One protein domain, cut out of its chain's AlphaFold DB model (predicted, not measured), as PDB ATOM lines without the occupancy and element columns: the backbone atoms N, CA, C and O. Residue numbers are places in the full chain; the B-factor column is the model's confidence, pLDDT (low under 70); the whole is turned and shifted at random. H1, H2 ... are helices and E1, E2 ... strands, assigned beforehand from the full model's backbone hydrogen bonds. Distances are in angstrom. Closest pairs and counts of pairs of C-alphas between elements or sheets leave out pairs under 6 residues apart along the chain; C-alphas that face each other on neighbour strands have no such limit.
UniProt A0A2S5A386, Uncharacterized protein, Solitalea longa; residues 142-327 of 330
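What this domain is: This is residues 142 to 327 of the 330 residues of an uncharacterized protein of Solitalea longa (UniProt A0A2S5A386). A large, twisted sheet of seven strands curls round H2 on one face and has the long helix H1 on the opposite face. A smaller sheet of four strands is partly face to face with it, and H3 covers E1 and E2 of that smaller sheet; the loop of residues 255 to 263 sticks out. The printed part has 186 residues with eleven named strands and three named helices, in the order E1 E2 E3 E4 E5 E6 H1 E7 E8 E9 E10 H2 E11 H3, and its class is mixed, helices and strands. The sheets, E4 E5 E6 E10 E9 E8 E7 and E1 E2 E3 E11, are antiparallel throughout. The whole is compact, with a radius of gyration of the C-alphas of 17.4 A and spans of 51 by 45 by 26 A.

Where its parts are: The large sheet holds E4, residues 171 to 174; E5, 178 to 181; E6, 184 to 192, 25.9 A long; E10, 280 to 289, 28.8 A; E9, 267 to 277, 28.6 A; E8, 242 to 250, 26.4 A; and E7, 232 to 239, 22.0 A. H1, residues 206 to 226, is 30.1 A long and begins at C-alpha 206 (43.928, -34.798, 27.917). H2, residues 294 to 306, measures 19.0 A. The smaller sheet holds E1, residues 142 to 146, from C-alpha 142 (35.901, -43.614, 3.463); E2, 150 to 156; E3, 161 to 167; and E11, 309 to 311. H3, residues 317 to 325, ends at C-alpha 325 (24.792, -33.304, -7.910).

How they stand to each other: E4 E5 E6, E7 E8 E9 E10 and E1 E2 E3 are meanders, each strand the antiparallel neighbour of the one before. E6 and E10 are antiparallel, with N 187 and O 285 2.9 A apart, within hydrogen-bond range. H1 and H2 on opposite faces make three layers; H1 runs along the strands at a height over the sheet of 8.5 A, its Leu 211 C-alpha 6.4 A from that of Leu 245 in E8. The closest C-alphas of H2 and E9 are those of Leu 301 and Leu 273, 6.5 A. The two sheets form a sandwich, face to face, with strands at 43 degrees. E3 and E11 pair through N 163 and O 309, 3.0 A. H3 lies over E1 and E2 at a height of 9.2 A. Every O i to N i+4 pair in H1, H2 and H3 is within hydrogen-bond range.

The domain as a whole: The C-alphas farthest apart, of Asn 257 and Glu 326, are 52.0 A apart. The printed part has no cut. The links E6 to H1 and E8 to E9 are long. Confidence is under 70 at residues 194 to 200, 255 to 264 and 294 to 295.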
ATOM      1  N   ARG A 142      35.507 -44.884   4.085       91.88
ATOM      2  CA  ARG A 142      35.901 -43.614   3.463       91.88
ATOM      3  C   ARG A 142      35.295 -43.464   2.069       91.88
ATOM      4  O   ARG A 142      35.369 -44.386   1.262       91.88
ATOM      5  N   ALA A 143      34.828 -42.261   1.752       92.25
ATOM      6  CA  ALA A 143      34.481 -41.831   0.403       92.25
ATOM      7  C   ALA A 143      35.233 -40.551   0.009       92.25
ATOM      8  O   ALA A 143      35.498 -39.675   0.834       92.25
ATOM      9  N   VAL A 144      35.560 -40.451  -1.282       93.56
ATOM     10  CA  VAL A 144      36.101 -39.245  -1.917       93.56
ATOM     11  C   VAL A 144      35.099 -38.800  -2.969       93.56
ATOM     12  O   VAL A 144      34.976 -39.436  -4.015       93.56
ATOM     13  N   LEU A 145      34.376 -37.724  -2.690       93.62
ATOM     14  CA  LEU A 145      33.319 -37.213  -3.553       93.62
ATOM     15  C   LEU A 145      33.816 -35.932  -4.220       93.62
ATOM     16  O   LEU A 145      34.229 -34.990  -3.546       93.62
ATOM     17  N   LYS A 146      33.823 -35.894  -5.552       93.00
ATOM     18  CA  LYS A 146      34.238 -34.699  -6.295       93.00
ATOM     19  C   LYS A 146      33.145 -33.634  -6.204       93.00
ATOM     20  O   LYS A 146      31.988 -33.947  -6.456       93.00
ATOM     21  N   THR A 147      33.523 -32.399  -5.894       94.62
ATOM     22  CA  THR A 147      32.622 -31.237  -5.874       94.62
ATOM     23  C   THR A 147      33.008 -30.237  -6.970       94.62
ATOM     24  O   THR A 147      33.954 -30.474  -7.728       94.62
ATOM     25  N   GLU A 148      32.277 -29.125  -7.096       91.44
ATOM     26  CA  GLU A 148      32.592 -28.084  -8.088       91.44
ATOM     27  C   GLU A 148      33.927 -27.388  -7.790       91.44
ATOM     28  O   GLU A 148      34.669 -27.047  -8.712       91.44
ATOM     29  N   SER A 149      34.235 -27.177  -6.505       92.31
ATOM     30  CA  SER A 149      35.430 -26.459  -6.043       92.31
ATOM     31  C   SER A 149      36.562 -27.364  -5.551       92.31
ATOM     32  O   SER A 149      37.645 -26.868  -5.231       92.31
ATOM     33  N   GLY A 150      36.336 -28.676  -5.471       94.81
ATOM     34  CA  GLY A 150      37.384 -29.616  -5.117       94.81
ATOM     35  C   GLY A 150      36.886 -31.023  -4.799       94.81
ATOM     36  O   GLY A 150      36.291 -31.694  -5.644       94.81
ATOM     37  N   VAL A 151      37.198 -31.506  -3.596       95.44
ATOM     38  CA  VAL A 151      36.719 -32.799  -3.089       95.44
ATOM     39  C   VAL A 151      36.177 -32.688  -1.671       95.44
ATOM     40  O   VAL A 151      36.740 -31.996  -0.823       95.44
ATOM     41  N   LEU A 152      35.115 -33.441  -1.412       96.88
ATOM     42  CA  LEU A 152      34.595 -33.753  -0.094       96.88
ATOM     43  C   LEU A 152      35.098 -35.143   0.299       96.88
ATOM     44  O   LEU A 152      34.787 -36.142  -0.351       96.88
ATOM     45  N   LEU A 153      35.878 -35.209   1.368       96.25
ATOM     46  CA  LEU A 153      36.208 -36.463   2.026       96.25
ATOM     47  C   LEU A 153      35.161 -36.730   3.101       96.25
ATOM     48  O   LEU A 153      34.924 -35.872   3.952       96.25
ATOM     49  N   ALA A 154      34.571 -37.918   3.064       96.06
ATOM     50  CA  ALA A 154      33.620 -38.380   4.061       96.06
ATOM     51  C   ALA A 154      34.130 -39.671   4.701       96.06
ATOM     52  O   ALA A 154      34.591 -40.578   4.009       96.06
ATOM     53  N   TYR A 155      34.036 -39.744   6.021       95.75
ATOM     54  CA  TYR A 155      34.304 -40.933   6.817       95.75
ATOM     55  C   TYR A 155      33.029 -41.249   7.581       95.75
ATOM     56  O   TYR A 155      32.565 -40.396   8.330       95.75
ATOM     57  N   THR A 156      32.469 -42.445   7.427       95.12
ATOM     58  CA  THR A 156      31.283 -42.870   8.187       95.12
ATOM     59  C   THR A 156      31.530 -44.207   8.872       95.12
ATOM     60  O   THR A 156      32.130 -45.100   8.275       95.12
ATOM     61  N   ASN A 157      31.090 -44.343  10.120       93.69
ATOM     62  CA  ASN A 157      30.977 -45.626  10.817       93.69
ATOM     63  C   ASN A 157      29.497 -45.887  11.159       93.69
ATOM     64  O   ASN A 157      28.624 -45.254  10.572       93.69
ATOM     65  N   ALA A 158      29.196 -46.818  12.066       93.19
ATOM     66  CA  ALA A 158      27.815 -47.127  12.453       93.19
ATOM     67  C   ALA A 158      27.121 -46.021  13.279       93.19
ATOM     68  O   ALA A 158      25.895 -45.989  13.345       93.19
ATOM     69  N   GLU A 159      27.885 -45.137  13.924       94.38
ATOM     70  CA  GLU A 159      27.378 -44.177  14.916       94.38
ATOM     71  C   GLU A 159      27.541 -42.722  14.467       94.38
ATOM     72  O   GLU A 159      26.715 -41.874  14.780       94.38
ATOM     73  N   HIS A 160      28.593 -42.425  13.716       96.12
ATOM     74  CA  HIS A 160      29.102 -41.085  13.489       96.12
ATOM     75  C   HIS A 160      29.642 -40.929  12.072       96.12
ATOM     76  O   HIS A 160      30.044 -41.892  11.410       96.12
ATOM     77  N   SER A 161      29.749 -39.679  11.631       96.81
ATOM     78  CA  SER A 161      30.477 -39.358  10.412       96.81
ATOM     79  C   SER A 161      31.271 -38.058  10.512       96.81
ATOM     80  O   SER A 161      30.975 -37.154  11.296       96.81
ATOM     81  N   ILE A 162      32.344 -37.990   9.730       97.50
ATOM     82  CA  ILE A 162      33.262 -36.859   9.647       97.50
ATOM     83  C   ILE A 162      33.351 -36.451   8.186       97.50
ATOM     84  O   ILE A 162      33.684 -37.275   7.333       97.50
ATOM     85  N   THR A 163      33.111 -35.178   7.893       97.69
ATOM     86  CA  THR A 163      33.275 -34.636   6.542       97.69
ATOM     87  C   THR A 163      34.280 -33.500   6.541       97.69
ATOM     88  O   THR A 163      34.340 -32.718   7.484       97.69
ATOM     89  N   LEU A 164      35.087 -33.393   5.488       97.81
ATOM     90  CA  LEU A 164      35.967 -32.245   5.264       97.81
ATOM     91  C   LEU A 164      36.162 -31.982   3.773       97.81
ATOM     92  O   LEU A 164      36.186 -32.906   2.962       97.81
ATOM     93  N   LYS A 165      36.327 -30.712   3.415       97.31
ATOM     94  CA  LYS A 165      36.540 -30.270   2.039       97.31
ATOM     95  C   LYS A 165      38.000 -29.911   1.814       97.31
ATOM     96  O   LYS A 165      38.620 -29.203   2.608       97.31
ATOM     97  N   ALA A 166      38.536 -30.369   0.693       95.81
ATOM     98  CA  ALA A 166      39.819 -29.928   0.177       95.81
ATOM     99  C   ALA A 166      39.591 -29.275  -1.191       95.81
ATOM    100  O   ALA A 166      39.336 -29.950  -2.190       95.81
ATOM    101  N   GLU A 167      39.634 -27.945  -1.204       94.69
ATOM    102  CA  GLU A 167      39.452 -27.135  -2.410       94.69
ATOM    103  C   GLU A 167      40.702 -27.181  -3.296       94.69
ATOM    104  O   GLU A 167      41.833 -27.121  -2.796       94.69
ATOM    105  N   GLY A 168      40.490 -27.247  -4.607       92.44
ATOM    106  CA  GLY A 168      41.540 -27.221  -5.618       92.44
ATOM    107  C   GLY A 168      40.973 -27.377  -7.025       92.44
ATOM    108  O   GLY A 168      39.886 -27.920  -7.217       92.44
ATOM    109  N   LEU A 169      41.713 -26.890  -8.018       89.19
ATOM    110  CA  LEU A 169      41.284 -26.906  -9.419       89.19
ATOM    111  C   LEU A 169      41.696 -28.202 -10.124       89.19
ATOM    112  O   LEU A 169      40.946 -28.726 -10.946       89.19
ATOM    113  N   ASP A 170      42.885 -28.720  -9.806       89.38
ATOM    114  CA  ASP A 170      43.387 -29.986 -10.344       89.38
ATOM    115  C   ASP A 170      43.436 -31.036  -9.237       89.38
ATOM    116  O   ASP A 170      44.338 -31.011  -8.393       89.38
ATOM    117  N   ILE A 171      42.452 -31.943  -9.244       89.38
ATOM    118  CA  ILE A 171      42.346 -33.021  -8.263       89.38
ATOM    119  C   ILE A 171      42.410 -34.382  -8.929       89.38
ATOM    120  O   ILE A 171      41.649 -34.683  -9.852       89.38
ATOM    121  N   ARG A 172      43.316 -35.221  -8.425       88.62
ATOM    122  CA  ARG A 172      43.530 -36.586  -8.909       88.62
ATOM    123  C   ARG A 172      43.780 -37.519  -7.739       88.62
ATOM    124  O   ARG A 172      44.531 -37.176  -6.833       88.62
ATOM    125  N   THR A 173      43.214 -38.713  -7.786       85.19
ATOM    126  CA  THR A 173      43.513 -39.757  -6.803       85.19
ATOM    127  C   THR A 173      44.728 -40.560  -7.264       85.19
ATOM    128  O   THR A 173      44.794 -40.985  -8.418       85.19
ATOM    129  N   ILE A 174      45.700 -40.761  -6.374       82.75
ATOM    130  CA  ILE A 174      46.857 -41.636  -6.578       82.75
ATOM    131  C   ILE A 174      46.735 -42.809  -5.603       82.75
ATOM    132  O   ILE A 174      46.923 -42.654  -4.402       82.75
ATOM    133  N   GLY A 175      46.446 -44.004  -6.115       80.31
ATOM    134  CA  GLY A 175      46.164 -45.156  -5.254       80.31
ATOM    135  C   GLY A 175      44.817 -45.006  -4.545       80.31
ATOM    136  O   GLY A 175      43.879 -44.463  -5.122       80.31
ATOM    137  N   GLU A 176      44.710 -45.503  -3.313       75.19
ATOM    138  CA  GLU A 176      43.432 -45.537  -2.585       75.19
ATOM    139  C   GLU A 176      43.189 -44.288  -1.724       75.19
ATOM    140  O   GLU A 176      42.065 -43.784  -1.658       75.19
ATOM    141  N   THR A 177      44.225 -43.758  -1.063       77.31
ATOM    142  CA  THR A 177      44.058 -42.683  -0.063       77.31
ATOM    143  C   THR A 177      44.656 -41.347  -0.473       77.31
ATOM    144  O   THR A 177      44.084 -40.308  -0.141       77.31
ATOM    145  N   LEU A 178      45.747 -41.358  -1.236       87.06
ATOM    146  CA  LEU A 178      46.473 -40.147  -1.585       87.06
ATOM    147  C   LEU A 178      45.742 -39.359  -2.676       87.06
ATOM    148  O   LEU A 178      45.361 -39.883  -3.723       87.06
ATOM    149  N   LEU A 179      45.598 -38.063  -2.443       90.12
ATOM    150  CA  LEU A 179      45.090 -37.095  -3.400       90.12
ATOM    151  C   LEU A 179      46.223 -36.183  -3.861       90.12
ATOM    152  O   LEU A 179      47.073 -35.780  -3.076       90.12
ATOM    153  N   MET A 180      46.216 -35.822  -5.135       90.19
ATOM    154  CA  MET A 180      46.956 -34.682  -5.657       90.19
ATOM    155  C   MET A 180      45.985 -33.528  -5.808       90.19
ATOM    156  O   MET A 180      45.016 -33.674  -6.541       90.19
ATOM    157  N   ILE A 181      46.250 -32.411  -5.136       90.62
ATOM    158  CA  ILE A 181      45.427 -31.197  -5.172       90.62
ATOM    159  C   ILE A 181      46.337 -30.026  -5.530       90.62
ATOM    160  O   ILE A 181      47.236 -29.678  -4.763       90.62
ATOM    161  N   ASP A 182      46.161 -29.450  -6.720       89.56
ATOM    162  CA  ASP A 182      47.003 -28.368  -7.252       89.56
ATOM    163  C   ASP A 182      48.507 -28.673  -7.093       89.56
ATOM    164  O   ASP A 182      49.286 -27.895  -6.519       89.56
ATOM    165  N   ASN A 183      48.894 -29.867  -7.559       84.56
ATOM    166  CA  ASN A 183      50.241 -30.444  -7.482       84.56
ATOM    167  C   ASN A 183      50.786 -30.695  -6.060       84.56
ATOM    168  O   ASN A 183      51.991 -30.892  -5.894       84.56
ATOM    169  N   LYS A 184      49.932 -30.725  -5.032       88.00
ATOM    170  CA  LYS A 184      50.310 -31.103  -3.661       88.00
ATOM    171  C   LYS A 184      49.771 -32.484  -3.339       88.00
ATOM    172  O   LYS A 184      48.587 -32.730  -3.542       88.00
ATOM    173  N   GLY A 185      50.627 -33.355  -2.814       90.69
ATOM    174  CA  GLY A 185      50.168 -34.596  -2.201       90.69
ATOM    175  C   GLY A 185      49.380 -34.280  -0.932       90.69
ATOM    176  O   GLY A 185      49.804 -33.447  -0.136       90.69
ATOM    177  N   PHE A 186      48.242 -34.928  -0.752       94.06
ATOM    178  CA  PHE A 186      47.379 -34.793   0.407       94.06
ATOM    179  C   PHE A 186      46.842 -36.170   0.790       94.06
ATOM    180  O   PHE A 186      46.111 -36.791   0.021       94.06
ATOM    181  N   ASP A 187      47.223 -36.651   1.968       93.50
ATOM    182  CA  ASP A 187      46.668 -37.866   2.566       93.50
ATOM    183  C   ASP A 187      45.804 -37.476   3.761       93.50
ATOM    184  O   ASP A 187      46.156 -36.596   4.549       93.50
ATOM    185  N   CYS A 188      44.659 -38.129   3.895       94.25
ATOM    186  CA  CYS A 188      43.778 -37.937   5.030       94.25
ATOM    187  C   CYS A 188      43.226 -39.292   5.451       94.25
ATOM    188  O   CYS A 188      42.829 -40.098   4.609       94.25
ATOM    189  N   SER A 189      43.226 -39.537   6.757       92.69
ATOM    190  CA  SER A 189      42.823 -40.813   7.334       92.69
ATOM    191  C   SER A 189      42.275 -40.626   8.742       92.69
ATOM    192  O   SER A 189      42.721 -39.735   9.472       92.69
ATOM    193  N   THR A 190      41.396 -41.530   9.163       92.44
ATOM    194  CA  THR A 190      41.055 -41.730  10.571       92.44
ATOM    195  C   THR A 190      41.888 -42.878  11.140       92.44
ATOM    196  O   THR A 190      42.106 -43.893  10.479       92.44
ATOM    197  N   ILE A 191      42.396 -42.707  12.358       88.00
ATOM    198  CA  ILE A 191      43.180 -43.724  13.067       88.00
ATOM    199  C   ILE A 191      42.502 -43.989  14.406       88.00
ATOM    200  O   ILE A 191      42.252 -43.051  15.169       88.00
ATOM    201  N   MET A 192      42.217 -45.259  14.697       83.81
ATOM    202  CA  MET A 192      41.837 -45.658  16.050       83.81
ATOM    203  C   MET A 192      43.051 -45.480  16.949       83.81
ATOM    204  O   MET A 192      44.106 -46.066  16.703       83.81
ATOM    205  N   TYR A 193      42.920 -44.640  17.967       72.00
ATOM    206  CA  TYR A 193      44.005 -44.400  18.901       72.00
ATOM    207  C   TYR A 193      43.596 -44.877  20.285       72.00
ATOM    208  O   TYR A 193      42.839 -44.215  20.993       72.00
ATOM    209  N   GLU A 194      44.122 -46.031  20.680       69.44
ATOM    210  CA  GLU A 194      44.027 -46.469  22.063       69.44
ATOM    211  C   GLU A 194      45.017 -45.665  22.907       69.44
ATOM    212  O   GLU A 194      46.219 -45.622  22.638       69.44
ATOM    213  N   LEU A 195      44.501 -44.998  23.939       58.97
ATOM    214  CA  LEU A 195      45.326 -44.286  24.906       58.97
ATOM    215  C   LEU A 195      46.232 -45.279  25.640       58.97
ATOM    216  O   LEU A 195      45.793 -45.962  26.569       58.97
ATOM    217  N   ASP A 196      47.517 -45.295  25.289       64.31
ATOM    218  CA  ASP A 196      48.527 -45.916  26.136       64.31
ATOM    219  C   ASP A 196      48.695 -45.072  27.409       64.31
ATOM    220  O   ASP A 196      49.347 -44.023  27.433       64.31
ATOM    221  N   LYS A 197      48.068 -45.544  28.490       64.00
ATOM    222  CA  LYS A 197      48.095 -44.906  29.812       64.00
ATOM    223  C   LYS A 197      49.495 -44.879  30.437       64.00
ATOM    224  O   LYS A 197      49.673 -44.201  31.446       64.00
ATOM    225  N   SER A 198      50.466 -45.609  29.884       65.06
ATOM    226  CA  SER A 198      51.847 -45.614  30.374       65.06
ATOM    227  C   SER A 198      52.658 -44.401  29.909       65.06
ATOM    228  O   SER A 198      53.710 -44.113  30.487       65.06
ATOM    229  N   ILE A 199      52.174 -43.649  28.912       66.81
ATOM    230  CA  ILE A 199      52.892 -42.487  28.389       66.81
ATOM    231  C   ILE A 199      52.724 -41.293  29.348       66.81
ATOM    232  O   ILE A 199      51.591 -40.885  29.628       66.81
ATOM    233  N   PRO A 200      53.826 -40.685  29.836       69.19
ATOM    234  CA  PRO A 200      53.763 -39.525  30.719       69.19
ATOM    235  C   PRO A 200      52.974 -38.370  30.097       69.19
ATOM    236  O   PRO A 200      53.218 -37.985  28.951       69.19
ATOM    237  N   GLN A 201      52.066 -37.779  30.872       75.75
ATOM    238  CA  GLN A 201      51.304 -36.611  30.434       75.75
ATOM    239  C   GLN A 201      52.221 -35.387  30.303       75.75
ATOM    240  O   GLN A 201      52.951 -35.036  31.228       75.75
ATOM    241  N   LYS A 202      52.180 -34.738  29.136       76.25
ATOM    242  CA  LYS A 202      52.973 -33.543  28.791       76.25
ATOM    243  C   LYS A 202      52.170 -32.239  28.904       76.25
ATOM    244  O   LYS A 202      52.731 -31.156  28.784       76.25
ATOM    245  N   SER A 203      50.863 -32.350  29.104       80.12
ATOM    246  CA  SER A 203      49.864 -31.285  29.166       80.12
ATOM    247  C   SER A 203      48.844 -31.611  30.262       80.12
ATOM    248  O   SER A 203      48.644 -32.773  30.603       80.12
ATOM    249  N   THR A 204      48.172 -30.602  30.813       81.88
ATOM    250  CA  THR A 204      47.009 -30.805  31.698       81.88
ATOM    251  C   THR A 204      45.734 -31.127  30.916       81.88
ATOM    252  O   THR A 204      44.794 -31.695  31.462       81.88
ATOM    253  N   ASP A 205      45.712 -30.774  29.632       89.31
ATOM    254  CA  ASP A 205      44.627 -31.066  28.702       89.31
ATOM    255  C   ASP A 205      44.797 -32.487  28.118       89.31
ATOM    256  O   ASP A 205      45.824 -32.754  27.471       89.31
ATOM    257  N   PRO A 206      43.836 -33.406  28.350       87.00
ATOM    258  CA  PRO A 206      43.928 -34.798  27.917       87.00
ATOM    259  C   PRO A 206      43.928 -34.956  26.391       87.00
ATOM    260  O   PRO A 206      44.603 -35.852  25.886       87.00
ATOM    261  N   GLU A 207      43.249 -34.079  25.648       90.25
ATOM    262  CA  GLU A 207      43.233 -34.128  24.183       90.25
ATOM    263  C   GLU A 207      44.606 -33.739  23.629       90.25
ATOM    264  O   GLU A 207      45.183 -34.441  22.795       90.25
ATOM    265  N   LYS A 208      45.207 -32.676  24.176       94.25
ATOM    266  CA  LYS A 208      46.579 -32.280  23.823       94.25
ATOM    267  C   LYS A 208      47.600 -33.370  24.135       94.25
ATOM    268  O   LYS A 208      48.532 -33.561  23.355       94.25
ATOM    269  N   ASN A 209      47.434 -34.093  25.245       90.19
ATOM    270  CA  ASN A 209      48.277 -35.247  25.563       90.19
ATOM    271  C   ASN A 209      48.154 -36.346  24.512       90.19
ATOM    272  O   ASN A 209      49.176 -36.843  24.050       90.19
ATOM    273  N   LEU A 210      46.930 -36.693  24.111       89.38
ATOM    274  CA  LEU A 210      46.684 -37.704  23.085       89.38
ATOM    275  C   LEU A 210      47.392 -37.330  21.775       89.38
ATOM    276  O   LEU A 210      48.154 -38.127  21.228       89.38
ATOM    277  N   LEU A 211      47.234 -36.082  21.332       93.75
ATOM    278  CA  LEU A 211      47.874 -35.576  20.117       93.75
ATOM    279  C   LEU A 211      49.413 -35.610  20.201       93.75
ATOM    280  O   LEU A 211      50.073 -36.030  19.249       93.75
ATOM    281  N   LEU A 212      49.999 -35.209  21.335       93.81
ATOM    282  CA  LEU A 212      51.455 -35.245  21.547       93.81
ATOM    283  C   LEU A 212      52.007 -36.667  21.659       93.81
ATOM    284  O   LEU A 212      53.140 -36.916  21.241       93.81
ATOM    285  N   ASN A 213      51.234 -37.588  22.229       90.19
ATOM    286  CA  ASN A 213      51.606 -38.993  22.332       90.19
ATOM    287  C   ASN A 213      51.608 -39.644  20.951       90.19
ATOM    288  O   ASN A 213      52.582 -40.311  20.603       90.19
ATOM    289  N   TYR A 214      50.588 -39.368  20.132       91.31
ATOM    290  CA  TYR A 214      50.564 -39.801  18.738       91.31
ATOM    291  C   TYR A 214      51.757 -39.245  17.946       91.31
ATOM    292  O   TYR A 214      52.480 -40.013  17.316       91.31
ATOM    293  N   MET A 215      52.026 -37.935  18.027       93.62
ATOM    294  CA  MET A 215      53.199 -37.329  17.382       93.62
ATOM    295  C   MET A 215      54.504 -38.001  17.839       93.62
ATOM    296  O   MET A 215      55.368 -38.291  17.019       93.62
ATOM    297  N   GLY A 216      54.660 -38.260  19.140       92.31
ATOM    298  CA  GLY A 216      55.846 -38.926  19.683       92.31
ATOM    299  C   GLY A 216      56.022 -40.357  19.172       92.31
ATOM    300  O   GLY A 216      57.142 -40.751  18.845       92.31
ATOM    301  N   TRP A 217      54.929 -41.116  19.069       90.31
ATOM    302  CA  TRP A 217      54.931 -42.458  18.490       90.31
ATOM    303  C   TRP A 217      55.317 -42.433  17.005       90.31
ATOM    304  O   TRP A 217      56.242 -43.141  16.607       90.31
ATOM    305  N   GLU A 218      54.683 -41.566  16.211       90.12
ATOM    306  CA  GLU A 218      54.936 -41.439  14.768       90.12
ATOM    307  C   GLU A 218      56.388 -41.013  14.505       90.12
ATOM    308  O   GLU A 218      57.077 -41.620  13.688       90.12
ATOM    309  N   LEU A 219      56.905 -40.034  15.257       92.75
ATOM    310  CA  LEU A 219      58.314 -39.639  15.184       92.75
ATOM    311  C   LEU A 219      59.247 -40.798  15.535       92.75
ATOM    312  O   LEU A 219      60.214 -41.015  14.818       92.75
ATOM    313  N   SER A 220      58.952 -41.565  16.588       89.62
ATOM    314  CA  SER A 220      59.777 -42.720  16.970       89.62
ATOM    315  C   SER A 220      59.802 -43.782  15.870       89.62
ATOM    316  O   SER A 220      60.857 -44.340  15.570       89.62
ATOM    317  N   TYR A 221      58.656 -44.034  15.231       87.75
ATOM    318  CA  TYR A 221      58.567 -44.928  14.080       87.75
ATOM    319  C   TYR A 221      59.408 -44.412  12.906       87.75
ATOM    320  O   TYR A 221      60.215 -45.157  12.355       87.75
ATOM    321  N   ILE A 222      59.267 -43.132  12.552       88.69
ATOM    322  CA  ILE A 222      60.036 -42.488  11.480       88.69
ATOM    323  C   ILE A 222      61.538 -42.585  11.779       88.69
ATOM    324  O   ILE A 222      62.306 -43.043  10.937       88.69
ATOM    325  N   GLU A 223      61.976 -42.206  12.977       91.00
ATOM    326  CA  GLU A 223      63.386 -42.265  13.372       91.00
ATOM    327  C   GLU A 223      63.945 -43.691  13.301       91.00
ATOM    328  O   GLU A 223      65.086 -43.882  12.869       91.00
ATOM    329  N   ASP A 224      63.138 -44.700  13.645       86.75
ATOM    330  CA  ASP A 224      63.505 -46.102  13.459       86.75
ATOM    331  C   ASP A 224      63.594 -46.493  11.975       86.75
ATOM    332  O   ASP A 224      64.541 -47.179  11.594       86.75
ATOM    333  N   GLN A 225      62.678 -46.039  11.113       84.00
ATOM    334  CA  GLN A 225      62.742 -46.330   9.673       84.00
ATOM    335  C   GLN A 225      63.967 -45.689   9.011       84.00
ATOM    336  O   GLN A 225      64.675 -46.343   8.243       84.00
ATOM    337  N   PHE A 226      64.259 -44.427   9.331       85.88
ATOM    338  CA  PHE A 226      65.388 -43.692   8.754       85.88
ATOM    339  C   PHE A 226      66.719 -43.943   9.480       85.88
ATOM    340  O   PHE A 226      67.763 -43.491   9.007       85.88
ATOM    341  N   LYS A 227      66.703 -44.643  10.624       89.88
ATOM    342  CA  LYS A 227      67.868 -44.875  11.499       89.88
ATOM    343  C   LYS A 227      68.602 -43.578  11.869       89.88
ATOM    344  O   LYS A 227      69.825 -43.556  12.007       89.88
ATOM    345  N   THR A 228      67.859 -42.486  12.025       92.38
ATOM    346  CA  THR A 228      68.386 -41.162  12.371       92.38
ATOM    347  C   THR A 228      67.327 -40.346  13.093       92.38
ATOM    348  O   THR A 228      66.138 -40.511  12.838       92.38
ATOM    349  N   LYS A 229      67.764 -39.426  13.958       94.12
ATOM    350  CA  LYS A 229      66.854 -38.461  14.578       94.12
ATOM    351  C   LYS A 229      66.302 -37.509  13.529       94.12
ATOM    352  O   LYS A 229      67.051 -37.062  12.654       94.12
ATOM    353  N   VAL A 230      65.027 -37.160  13.650       94.19
ATOM    354  CA  VAL A 230      64.381 -36.196  12.756       94.19
ATOM    355  C   VAL A 230      64.151 -34.880  13.482       94.19
ATOM    356  O   VAL A 230      63.732 -34.832  14.639       94.19
ATOM    357  N   LYS A 231      64.439 -33.772  12.802       96.44
ATOM    358  CA  LYS A 231      64.123 -32.449  13.334       96.44
ATOM    359  C   LYS A 231      62.626 -32.221  13.179       96.44
ATOM    360  O   LYS A 231      62.122 -32.270  12.061       96.44
ATOM    361  N   SER A 232      61.931 -31.950  14.281       97.06
ATOM    362  CA  SER A 232      60.489 -31.711  14.288       97.06
ATOM    363  C   SER A 232      60.111 -30.395  14.970       97.06
ATOM    364  O   SER A 232      60.876 -29.823  15.749       97.06
ATOM    365  N   SER A 233      58.924 -29.892  14.645       97.44
ATOM    366  CA  SER A 233      58.304 -28.726  15.280       97.44
ATOM    367  C   SER A 233      56.804 -28.951  15.407       97.44
ATOM    368  O   SER A 233      56.225 -29.643  14.570       97.44
ATOM    369  N   HIS A 234      56.165 -28.352  16.408       97.94
ATOM    370  CA  HIS A 234      54.718 -28.440  16.585       97.94
ATOM    371  C   HIS A 234      54.138 -27.172  17.209       97.94
ATOM    372  O   HIS A 234      54.830 -26.451  17.924       97.94
ATOM    373  N   GLU A 235      52.860 -26.931  16.949       97.81
ATOM    374  CA  GLU A 235      52.048 -25.903  17.583       97.81
ATOM    375  C   GLU A 235      50.598 -26.384  17.720       97.81
ATOM    376  O   GLU A 235      50.081 -27.121  16.875       97.81
ATOM    377  N   PHE A 236      49.930 -25.962  18.792       98.12
ATOM    378  CA  PHE A 236      48.495 -26.178  18.944       98.12
ATOM    379  C   PHE A 236      47.721 -25.023  18.322       98.12
ATOM    380  O   PHE A 236      48.039 -23.859  18.562       98.12
ATOM    381  N   LYS A 237      46.662 -25.350  17.583       97.69
ATOM    382  CA  LYS A 237      45.711 -24.385  17.028       97.69
ATOM    383  C   LYS A 237      44.308 -24.725  17.485       97.69
ATOM    384  O   LYS A 237      43.948 -25.894  17.553       97.69
ATOM    385  N   THR A 238      43.507 -23.703  17.746       97.75
ATOM    386  CA  THR A 238      42.068 -23.869  17.951       97.75
ATOM    387  C   THR A 238      41.357 -23.338  16.716       97.75
ATOM    388  O   THR A 238      41.450 -22.150  16.414       97.75
ATOM    389  N   ILE A 239      40.682 -24.220  15.980       97.50
ATOM    390  CA  ILE A 239      39.962 -23.897  14.740       97.50
ATOM    391  C   ILE A 239      38.538 -24.422  14.902       97.50
ATOM    392  O   ILE A 239      38.355 -25.598  15.200       97.50
ATOM    393  N   ASN A 240      37.534 -23.551  14.752       95.75
ATOM    394  CA  ASN A 240      36.117 -23.875  14.977       95.75
ATOM    395  C   ASN A 240      35.871 -24.597  16.319       95.75
ATOM    396  O   ASN A 240      35.228 -25.640  16.364       95.75
ATOM    397  N   ASN A 241      36.429 -24.061  17.411       95.00
ATOM    398  CA  ASN A 241      36.355 -24.627  18.770       95.00
ATOM    399  C   ASN A 241      36.942 -26.042  18.940       95.00
ATOM    400  O   ASN A 241      36.781 -26.637  20.000       95.00
ATOM    401  N   LYS A 242      37.664 -26.560  17.945       96.12
ATOM    402  CA  LYS A 242      38.362 -27.845  18.012       96.12
ATOM    403  C   LYS A 242      39.869 -27.639  18.110       96.12
ATOM    404  O   LYS A 242      40.423 -26.733  17.479       96.12
ATOM    405  N   ILE A 243      40.528 -28.468  18.916       97.69
ATOM    406  CA  ILE A 243      41.978 -28.442  19.099       97.69
ATOM    407  C   ILE A 243      42.631 -29.253  17.981       97.69
ATOM    408  O   ILE A 243      42.293 -30.406  17.731       97.69
ATOM    409  N   TYR A 244      43.603 -28.642  17.320       98.50
ATOM    410  CA  TYR A 244      44.462 -29.278  16.338       98.50
ATOM    411  C   TYR A 244      45.921 -29.197  16.785       98.50
ATOM    412  O   TYR A 244      46.370 -28.171  17.297       98.50
ATOM    413  N   LEU A 245      46.681 -30.260  16.534       98.31
ATOM    414  CA  LEU A 245      48.138 -30.257  16.585       98.31
ATOM    415  C   LEU A 245      48.663 -30.137  15.155       98.31
ATOM    416  O   LEU A 245      48.606 -31.102  14.390       98.31
ATOM    417  N   LEU A 246      49.175 -28.958  14.799       98.38
ATOM    418  CA  LEU A 246      49.939 -28.767  13.571       98.38
ATOM    419  C   LEU A 246      51.400 -29.068  13.882       98.38
ATOM    420  O   LEU A 246      52.016 -28.400  14.709       98.38
ATOM    421  N   TRP A 247      51.973 -30.061  13.221       98.00
ATOM    422  CA  TRP A 247      53.366 -30.425  13.421       98.00
ATOM    423  C   TRP A 247      54.037 -30.817  12.115       98.00
ATOM    424  O   TRP A 247      53.398 -31.068  11.095       98.00
ATOM    425  N   SER A 248      55.362 -30.801  12.121       97.25
ATOM    426  CA  SER A 248      56.151 -31.145  10.949       97.25
ATOM    427  C   SER A 248      57.459 -31.799  11.338       97.25
ATOM    428  O   SER A 248      57.937 -31.606  12.457       97.25
ATOM    429  N   TYR A 249      58.044 -32.534  10.401       96.38
ATOM    430  CA  TYR A 249      59.402 -33.040  10.520       96.38
ATOM    431  C   TYR A 249      60.137 -32.947   9.186       96.38
ATOM    432  O   TYR A 249      59.536 -33.098   8.117       96.38
ATOM    433  N   ASP A 250      61.434 -32.676   9.268       95.00
ATOM    434  CA  ASP A 250      62.323 -32.671   8.112       95.00
ATOM    435  C   ASP A 250      62.588 -34.128   7.706       95.00
ATOM    436  O   ASP A 250      62.958 -34.958   8.543       95.00
ATOM    437  N   VAL A 251      62.365 -34.451   6.430       91.31
ATOM    438  CA  VAL A 251      62.597 -35.801   5.906       91.31
ATOM    439  C   VAL A 251      64.101 -35.972   5.700       91.31
ATOM    440  O   VAL A 251      64.685 -35.193   4.944       91.31
ATOM    441  N   PRO A 252      64.753 -36.951   6.357       88.00
ATOM    442  CA  PRO A 252      66.185 -37.144   6.198       88.00
ATOM    443  C   PRO A 252      66.567 -37.440   4.752       88.00
ATOM    444  O   PRO A 252      65.874 -38.169   4.040       88.00
ATOM    445  N   ASP A 253      67.731 -36.936   4.352       82.81
ATOM    446  CA  ASP A 253      68.347 -37.291   3.083       82.81
ATOM    447  C   ASP A 253      68.712 -38.775   3.084       82.81
ATOM    448  O   ASP A 253      69.773 -39.184   3.566       82.81
ATOM    449  N   LEU A 254      67.829 -39.596   2.519       70.69
ATOM    450  CA  LEU A 254      68.158 -40.973   2.208       70.69
ATOM    451  C   LEU A 254      69.254 -40.958   1.146       70.69
ATOM    452  O   LEU A 254      69.027 -40.613  -0.012       70.69
ATOM    453  N   LYS A 255      70.459 -41.381   1.538       60.59
ATOM    454  CA  LYS A 255      71.544 -41.740   0.616       60.59
ATOM    455  C   LYS A 255      71.215 -43.044  -0.127       60.59
ATOM    456  O   LYS A 255      72.058 -43.927  -0.244       60.59
ATOM    457  N   THR A 256      69.978 -43.223  -0.576       52.72
ATOM    458  CA  THR A 256      69.601 -44.367  -1.396       52.72
ATOM    459  C   THR A 256      70.100 -44.108  -2.809       52.72
ATOM    460  O   THR A 256      69.497 -43.355  -3.567       52.72
ATOM    461  N   ASN A 257      71.278 -44.677  -3.079       42.09
ATOM    462  CA  ASN A 257      71.861 -45.024  -4.373       42.09
ATOM    463  C   ASN A 257      70.956 -44.734  -5.588       42.09
ATOM    464  O   ASN A 257      69.969 -45.431  -5.765       42.09
ATOM    465  N   ASN A 258      71.332 -43.758  -6.423       49.06
ATOM    466  CA  ASN A 258      71.138 -43.666  -7.885       49.06
ATOM    467  C   ASN A 258      69.775 -43.971  -8.567       49.06
ATOM    468  O   ASN A 258      69.711 -43.819  -9.784       49.06
ATOM    469  N   ASP A 259      68.698 -44.316  -7.858       51.78
ATOM    470  CA  ASP A 259      67.464 -44.860  -8.464       51.78
ATOM    471  C   ASP A 259      66.219 -43.973  -8.297       51.78
ATOM    472  O   ASP A 259      65.110 -44.363  -8.679       51.78
ATOM    473  N   LEU A 260      66.374 -42.759  -7.765       55.50
ATOM    474  CA  LEU A 260      65.348 -41.734  -7.929       55.50
ATOM    475  C   LEU A 260      65.389 -41.283  -9.394       55.50
ATOM    476  O   LEU A 260      66.369 -40.678  -9.829       55.50
ATOM    477  N   ASP A 261      64.341 -41.611 -10.159       61.25
ATOM    478  CA  ASP A 261      64.126 -41.084 -11.515       61.25
ATOM    479  C   ASP A 261      64.408 -39.573 -11.485       61.25
ATOM    480  O   ASP A 261      63.952 -38.886 -10.565       61.25
ATOM    481  N   SER A 262      65.163 -39.043 -12.453       62.72
ATOM    482  CA  SER A 262      65.535 -37.619 -12.513       62.72
ATOM    483  C   SER A 262      64.324 -36.679 -12.480       62.72
ATOM    484  O   SER A 262      64.472 -35.491 -12.217       62.72
ATOM    485  N   ASN A 263      63.128 -37.217 -12.734       66.06
ATOM    486  CA  ASN A 263      61.856 -36.506 -12.682       66.06
ATOM    487  C   ASN A 263      61.131 -36.590 -11.327       66.06
ATOM    488  O   ASN A 263      60.016 -36.089 -11.212       66.06
ATOM    489  N   SER A 264      61.699 -37.248 -10.314       68.62
ATOM    490  CA  SER A 264      61.057 -37.398  -9.006       68.62
ATOM    491  C   SER A 264      61.297 -36.193  -8.106       68.62
ATOM    492  O   SER A 264      62.421 -35.715  -7.935       68.62
ATOM    493  N   THR A 265      60.221 -35.698  -7.500       72.69
ATOM    494  CA  THR A 265      60.316 -34.608  -6.531       72.69
ATOM    495  C   THR A 265      60.727 -35.185  -5.186       72.69
ATOM    496  O   THR A 265      59.967 -35.912  -4.545       72.69
ATOM    497  N   LYS A 266      61.931 -34.833  -4.732       83.50
ATOM    498  CA  LYS A 266      62.410 -35.188  -3.395       83.50
ATOM    499  C   LYS A 266      61.556 -34.494  -2.335       83.50
ATOM    500  O   LYS A 266      61.506 -33.263  -2.298       83.50
ATOM    501  N   ILE A 267      60.921 -35.279  -1.466       86.81
ATOM    502  CA  ILE A 267      60.235 -34.764  -0.278       86.81
ATOM    503  C   ILE A 267      61.287 -34.334   0.739       86.81
ATOM    504  O   ILE A 267      62.159 -35.119   1.102       86.81
ATOM    505  N   ILE A 268      61.206 -33.081   1.177       89.88
ATOM    506  CA  ILE A 268      62.140 -32.485   2.142       89.88
ATOM    507  C   ILE A 268      61.503 -32.300   3.518       89.88
ATOM    508  O   ILE A 268      62.205 -32.183   4.520       89.88
ATOM    509  N   LYS A 269      60.169 -32.267   3.584       93.19
ATOM    510  CA  LYS A 269      59.434 -32.007   4.816       93.19
ATOM    511  C   LYS A 269      58.031 -32.590   4.749       93.19
ATOM    512  O   LYS A 269      57.420 -32.577   3.687       93.19
ATOM    513  N   ASN A 270      57.508 -33.046   5.879       94.06
ATOM    514  CA  ASN A 270      56.118 -33.476   6.009       94.06
ATOM    515  C   ASN A 270      55.387 -32.593   7.015       94.06
ATOM    516  O   ASN A 270      55.874 -32.402   8.129       94.06
ATOM    517  N   TYR A 271      54.223 -32.076   6.623       96.56
ATOM    518  CA  TYR A 271      53.308 -31.360   7.508       96.56
ATOM    519  C   TYR A 271      52.126 -32.246   7.858       96.56
ATOM    520  O   TYR A 271      51.553 -32.893   6.989       96.56
ATOM    521  N   ASN A 272      51.769 -32.245   9.134       97.25
ATOM    522  CA  ASN A 272      50.713 -33.051   9.712       97.25
ATOM    523  C   ASN A 272      49.786 -32.131  10.499       97.25
ATOM    524  O   ASN A 272      50.252 -31.348  11.329       97.25
ATOM    525  N   LEU A 273      48.487 -32.240  10.269       98.12
ATOM    526  CA  LEU A 273      47.467 -31.599  11.078       98.12
ATOM    527  C   LEU A 273      46.562 -32.682  11.655       98.12
ATOM    528  O   LEU A 273      45.858 -33.362  10.910       98.12
ATOM    529  N   ASN A 274      46.587 -32.816  12.979       97.81
ATOM    530  CA  ASN A 274      45.881 -33.881  13.680       97.81
ATOM    531  C   ASN A 274      44.873 -33.317  14.679       97.81
ATOM    532  O   ASN A 274      45.159 -32.315  15.333       97.81
ATOM    533  N   SER A 275      43.730 -33.975  14.838       97.50
ATOM    534  CA  SER A 275      42.732 -33.648  15.863       97.50
ATOM    535  C   SER A 275      41.971 -34.893  16.303       97.50
ATOM    536  O   SER A 275      41.959 -35.892  15.584       97.50
ATOM    537  N   VAL A 276      41.340 -34.846  17.474       95.06
ATOM    538  CA  VAL A 276      40.510 -35.938  17.983       95.06
ATOM    539  C   VAL A 276      39.055 -35.716  17.565       95.06
ATOM    540  O   VAL A 276      38.477 -34.653  17.771       95.06
ATOM    541  N   CYS A 277      38.456 -36.720  16.929       94.50
ATOM    542  CA  CYS A 277      37.083 -36.726  16.432       94.50
ATOM    543  C   CYS A 277      36.437 -38.060  16.821       94.50
ATOM    544  O   CYS A 277      36.909 -39.103  16.386       94.50
ATOM    545  N   PHE A 278      35.389 -38.039  17.652       92.75
ATOM    546  CA  PHE A 278      34.681 -39.250  18.106       92.75
ATOM    547  C   PHE A 278      35.611 -40.348  18.658       92.75
ATOM    548  O   PHE A 278      35.511 -41.511  18.283       92.75
ATOM    549  N   GLY A 279      36.597 -39.974  19.484       88.19
ATOM    550  CA  GLY A 279      37.588 -40.915  20.031       88.19
ATOM    551  C   GLY A 279      38.652 -41.400  19.035       88.19
ATOM    552  O   GLY A 279      39.540 -42.157  19.414       88.19
ATOM    553  N   HIS A 280      38.609 -40.933  17.788       91.12
ATOM    554  CA  HIS A 280      39.563 -41.261  16.733       91.12
ATOM    555  C   HIS A 280      40.466 -40.078  16.420       91.12
ATOM    556  O   HIS A 280      40.097 -38.923  16.617       91.12
ATOM    557  N   LEU A 281      41.649 -40.348  15.879       93.69
ATOM    558  CA  LEU A 281      42.515 -39.309  15.346       93.69
ATOM    559  C   LEU A 281      42.153 -39.042  13.882       93.69
ATOM    560  O   LEU A 281      42.336 -39.912  13.033       93.69
ATOM    561  N   LEU A 282      41.696 -37.831  13.571       96.00
ATOM    562  CA  LEU A 282      41.694 -37.319  12.204       96.00
ATOM    563  C   LEU A 282      43.102 -36.816  11.888       96.00
ATOM    564  O   LEU A 282      43.602 -35.913  12.560       96.00
ATOM    565  N   ARG A 283      43.732 -37.397  10.868       95.81
ATOM    566  CA  ARG A 283      45.098 -37.097  10.430       95.81
ATOM    567  C   ARG A 283      45.065 -36.576   9.004       95.81
ATOM    568  O   ARG A 283      44.579 -37.264   8.112       95.81
ATOM    569  N   CYS A 284      45.622 -35.390   8.796       96.69
ATOM    570  CA  CYS A 284      45.802 -34.765   7.488       96.69
ATOM    571  C   CYS A 284      47.295 -34.538   7.243       96.69
ATOM    572  O   CYS A 284      47.946 -33.859   8.036       96.69
ATOM    573  N   ILE A 285      47.838 -35.067   6.148       95.44
ATOM    574  CA  ILE A 285      49.262 -34.996   5.812       95.44
ATOM    575  C   ILE A 285      49.469 -34.342   4.456       95.44
ATOM    576  O   ILE A 285      48.808 -34.684   3.479       95.44
ATOM    577  N   VAL A 286      50.450 -33.441   4.396       94.88
ATOM    578  CA  VAL A 286      50.935 -32.839   3.154       94.88
ATOM    579  C   VAL A 286      52.464 -32.937   3.094       94.88
ATOM    580  O   VAL A 286      53.152 -32.208   3.822       94.88
ATOM    581  N   PRO A 287      53.023 -33.813   2.238       92.19
ATOM    582  CA  PRO A 287      54.444 -33.789   1.918       92.19
ATOM    583  C   PRO A 287      54.808 -32.552   1.089       92.19
ATOM    584  O   PRO A 287      54.130 -32.194   0.126       92.19
ATOM    585  N   ILE A 288      55.930 -31.921   1.433       88.69
ATOM    586  CA  ILE A 288      56.520 -30.799   0.700       88.69
ATOM    587  C   ILE A 288      57.765 -31.282  -0.037       88.69
ATOM    588  O   ILE A 288      58.731 -31.763   0.565       88.69
ATOM    589  N   GLY A 289      57.733 -31.118  -1.356       84.00
ATOM    590  CA  GLY A 289      58.880 -31.306  -2.232       84.00
ATOM    591  C   GLY A 289      59.846 -30.122  -2.219       84.00
ATOM    592  O   GLY A 289      59.476 -29.018  -1.834       84.00
ATOM    593  N   SER A 290      61.067 -30.318  -2.713       73.56
ATOM    594  CA  SER A 290      62.092 -29.261  -2.810       73.56
ATOM    595  C   SER A 290      61.669 -27.999  -3.580       73.56
ATOM    596  O   SER A 290      62.252 -26.942  -3.362       73.56
ATOM    597  N   ALA A 291      60.667 -28.097  -4.461       70.44
ATOM    598  CA  ALA A 291      60.142 -26.985  -5.259       70.44
ATOM    599  C   ALA A 291      58.892 -26.303  -4.659       70.44
ATOM    600  O   ALA A 291      58.378 -25.356  -5.250       70.44
ATOM    601  N   SER A 292      58.382 -26.779  -3.519       71.81
ATOM    602  CA  SER A 292      57.126 -26.305  -2.925       71.81
ATOM    603  C   SER A 292      57.368 -25.383  -1.728       71.81
ATOM    604  O   SER A 292      58.245 -25.626  -0.901       71.81
ATOM    605  N   GLU A 293      56.556 -24.333  -1.594       72.56
ATOM    606  CA  GLU A 293      56.650 -23.386  -0.478       72.56
ATOM    607  C   GLU A 293      55.950 -23.881   0.806       72.56
ATOM    608  O   GLU A 293      54.916 -24.556   0.781       72.56
ATOM    609  N   VAL A 294      56.492 -23.470   1.960       68.44
ATOM    610  CA  VAL A 294      56.022 -23.860   3.302       68.44
ATOM    611  C   VAL A 294      54.707 -23.183   3.708       68.44
ATOM    612  O   VAL A 294      53.771 -23.870   4.113       68.44
ATOM    613  N   LEU A 295      54.619 -21.849   3.615       69.19
ATOM    614  CA  LEU A 295      53.441 -21.085   4.058       69.19
ATOM    615  C   LEU A 295      52.143 -21.510   3.346       69.19
ATOM    616  O   LEU A 295      51.131 -21.691   4.030       69.19
ATOM    617  N   PRO A 296      52.145 -21.758   2.022       83.44
ATOM    618  CA  PRO A 296      50.961 -22.268   1.337       83.44
ATOM    619  C   PRO A 296      50.478 -23.621   1.870       83.44
ATOM    620  O   PRO A 296      49.284 -23.905   1.810       83.44
ATOM    621  N   THR A 297      51.377 -24.445   2.416       87.19
ATOM    622  CA  THR A 297      51.048 -25.782   2.926       87.19
ATOM    623  C   THR A 297      50.338 -25.732   4.277       87.19
ATOM    624  O   THR A 297      49.305 -26.378   4.449       87.19
ATOM    625  N   THR A 298      50.830 -24.937   5.231       93.19
ATOM    626  CA  THR A 298      50.156 -24.796   6.536       93.19
ATOM    627  C   THR A 298      48.797 -24.123   6.382       93.19
ATOM    628  O   THR A 298      47.817 -24.583   6.957       93.19
ATOM    629  N   GLN A 299      48.708 -23.096   5.529       94.56
ATOM    630  CA  GLN A 299      47.436 -22.445   5.209       94.56
ATOM    631  C   GLN A 299      46.454 -23.398   4.518       94.56
ATOM    632  O   GLN A 299      45.257 -23.317   4.770       94.56
ATOM    633  N   PHE A 300      46.933 -24.299   3.657       94.31
ATOM    634  CA  PHE A 300      46.096 -25.324   3.035       94.31
ATOM    635  C   PHE A 300      45.513 -26.294   4.074       94.31
ATOM    636  O   PHE A 300      44.298 -26.481   4.105       94.31
ATOM    637  N   LEU A 301      46.340 -26.823   4.984       96.62
ATOM    638  CA  LEU A 301      45.872 -27.672   6.085       96.62
ATOM    639  C   LEU A 301      44.866 -26.944   6.991       96.62
ATOM    640  O   LEU A 301      43.841 -27.510   7.358       96.62
ATOM    641  N   GLU A 302      45.112 -25.675   7.318       97.12
ATOM    642  CA  GLU A 302      44.186 -24.863   8.116       97.12
ATOM    643  C   GLU A 302      42.862 -24.578   7.400       97.12
ATOM    644  O   GLU A 302      41.819 -24.534   8.051       97.12
ATOM    645  N   ARG A 303      42.873 -24.380   6.072       96.88
ATOM    646  CA  ARG A 303      41.635 -24.255   5.289       96.88
ATOM    647  C   ARG A 303      40.819 -25.537   5.366       96.88
ATOM    648  O   ARG A 303      39.638 -25.454   5.671       96.88
ATOM    649  N   ILE A 304      41.453 -26.698   5.203       97.00
ATOM    650  CA  ILE A 304      40.786 -27.995   5.376       97.00
ATOM    651  C   ILE A 304      40.200 -28.115   6.789       97.00
ATOM    652  O   ILE A 304      39.026 -28.438   6.941       97.00
ATOM    653  N   ALA A 305      40.969 -27.772   7.826       98.06
ATOM    654  CA  ALA A 305      40.530 -27.829   9.224       98.06
ATOM    655  C   ALA A 305      39.251 -27.021   9.501       98.06
ATOM    656  O   ALA A 305      38.415 -27.428  10.306       98.06
ATOM    657  N   LYS A 306      39.091 -25.876   8.825       98.00
ATOM    658  CA  LYS A 306      37.899 -25.018   8.929       98.00
ATOM    659  C   LYS A 306      36.649 -25.637   8.304       98.00
ATOM    660  O   LYS A 306      35.556 -25.163   8.595       98.00
ATOM    661  N   THR A 307      36.805 -26.652   7.459       97.75
ATOM    662  CA  THR A 307      35.707 -27.359   6.782       97.75
ATOM    663  C   THR A 307      35.357 -28.689   7.443       97.75
ATOM    664  O   THR A 307      34.464 -29.380   6.963       97.75
ATOM    665  N   VAL A 308      36.072 -29.069   8.509       98.06
ATOM    666  CA  VAL A 308      35.784 -30.300   9.247       98.06
ATOM    667  C   VAL A 308      34.451 -30.142   9.965       98.06
ATOM    668  O   VAL A 308      34.325 -29.328  10.882       98.06
ATOM    669  N   GLU A 309      33.492 -30.975   9.590       97.62
ATOM    670  CA  GLU A 309      32.196 -31.109  10.239       97.62
ATOM    671  C   GLU A 309      32.096 -32.492  10.884       97.62
ATOM    672  O   GLU A 309      32.597 -33.491  10.358       97.62
ATOM    673  N   LEU A 310      31.496 -32.521  12.071       97.12
ATOM    674  CA  LEU A 310      31.237 -33.730  12.837       97.12
ATOM    675  C   LEU A 310      29.736 -33.940  12.894       97.12
ATOM    676  O   LEU A 310      29.010 -33.029  13.291       97.12
ATOM    677  N   HIS A 311      29.298 -35.140  12.543       97.25
ATOM    678  CA  HIS A 311      27.893 -35.506  12.557       97.25
ATOM    679  C   HIS A 311      27.691 -36.645  13.550       97.25
ATOM    680  O   HIS A 311      28.369 -37.671  13.486       97.25
ATOM    681  N   GLU A 312      26.736 -36.462  14.459       96.69
ATOM    682  CA  GLU A 312      26.378 -37.432  15.508       96.69
ATOM    683  C   GLU A 312      25.665 -38.680  14.963       96.69
ATOM    684  O   GLU A 312      25.244 -39.537  15.737       96.69
ATOM    685  N   HIS A 313      25.499 -38.764  13.642       96.38
ATOM    686  CA  HIS A 313      24.842 -39.852  12.934       96.38
ATOM    687  C   HIS A 313      25.668 -40.257  11.702       96.38
ATOM    688  O   HIS A 313      26.389 -39.416  11.136       96.38
ATOM    689  N   PRO A 314      25.575 -41.528  11.271       96.50
ATOM    690  CA  PRO A 314      26.156 -41.958  10.009       96.50
ATOM    691  C   PRO A 314      25.555 -41.166   8.848       96.50
ATOM    692  O   PRO A 314      24.378 -40.802   8.875       96.50
ATOM    693  N   ILE A 315      26.371 -40.914   7.827       94.50
ATOM    694  CA  ILE A 315      25.906 -40.323   6.575       94.50
ATOM    695  C   ILE A 315      26.063 -41.350   5.465       94.50
ATOM    696  O   ILE A 315      27.151 -41.880   5.227       94.50
ATOM    697  N   GLU A 316      24.977 -41.561   4.737       94.81
ATOM    698  CA  GLU A 316      24.966 -42.393   3.551       94.81
ATOM    699  C   GLU A 316      25.668 -41.684   2.384       94.81
ATOM    700  O   GLU A 316      25.320 -40.570   1.984       94.81
ATOM    701  N   PHE A 317      26.675 -42.328   1.787       92.81
ATOM    702  CA  PHE A 317      27.476 -41.687   0.735       92.81
ATOM    703  C   PHE A 317      26.685 -41.352  -0.530       92.81
ATOM    704  O   PHE A 317      27.025 -40.389  -1.217       92.81
ATOM    705  N   HIS A 318      25.638 -42.121  -0.837       93.19
ATOM    706  CA  HIS A 318      24.778 -41.833  -1.981       93.19
ATOM    707  C   HIS A 318      23.980 -40.538  -1.766       93.19
ATOM    708  O   HIS A 318      23.907 -39.725  -2.679       93.19
ATOM    709  N   GLU A 319      23.510 -40.274  -0.543       93.75
ATOM    710  CA  GLU A 319      22.826 -39.021  -0.202       93.75
ATOM    711  C   GLU A 319      23.759 -37.810  -0.327       93.75
ATOM    712  O   GLU A 319      23.360 -36.765  -0.846       93.75
ATOM    713  N   LEU A 320      25.028 -37.944   0.085       93.12
ATOM    714  CA  LEU A 320      26.031 -36.896  -0.141       93.12
ATOM    715  C   LEU A 320      26.273 -36.656  -1.628       93.12
ATOM    716  O   LEU A 320      26.366 -35.507  -2.057       93.12
ATOM    717  N   GLN A 321      26.389 -37.728  -2.413       93.69
ATOM    718  CA  GLN A 321      26.606 -37.624  -3.850       93.69
ATOM    719  C   GLN A 321      25.420 -36.947  -4.551       93.69
ATOM    720  O   GLN A 321      25.638 -36.088  -5.409       93.69
ATOM    721  N   ASP A 322      24.189 -37.272  -4.159       93.94
ATOM    722  CA  ASP A 322      22.974 -36.637  -4.673       93.94
ATOM    723  C   ASP A 322      22.917 -35.157  -4.282       93.94
ATOM    724  O   ASP A 322      22.700 -34.296  -5.134       93.94
ATOM    725  N   ALA A 323      23.229 -34.823  -3.026       94.88
ATOM    726  CA  ALA A 323      23.290 -33.437  -2.568       94.88
ATOM    727  C   ALA A 323      24.362 -32.608  -3.304       94.88
ATOM    728  O   ALA A 323      24.154 -31.417  -3.556       94.88
ATOM    729  N   ILE A 324      25.493 -33.216  -3.675       92.94
ATOM    730  CA  ILE A 324      26.507 -32.583  -4.530       92.94
ATOM    731  C   ILE A 324      25.951 -32.360  -5.942       92.94
ATOM    732  O   ILE A 324      26.033 -31.250  -6.463       92.94
ATOM    733  N   ASN A 325      25.337 -33.380  -6.548       93.19
ATOM    734  CA  ASN A 325      24.792 -33.304  -7.910       93.19
ATOM    735  C   ASN A 325      23.657 -32.275  -8.041       93.19
ATOM    736  O   ASN A 325      23.503 -31.643  -9.084       93.19
ATOM    737  N   GLU A 326      22.874 -32.083  -6.981       95.75
ATOM    738  CA  GLU A 326      21.809 -31.079  -6.896       95.75
ATOM    739  C   GLU A 326      22.324 -29.664  -6.564       95.75
ATOM    740  O   GLU A 326      21.532 -28.723  -6.470       95.75
ATOM    741  N   GLY A 327      23.633 -29.490  -6.350       92.62
ATOM    742  CA  GLY A 327      24.246 -28.204  -6.004       92.62
ATOM    743  C   GLY A 327      23.956 -27.728  -4.575       92.62
ATOM    744  O   GLY A 327      24.186 -26.557  -4.254       92.62
TER     745      GLY A 327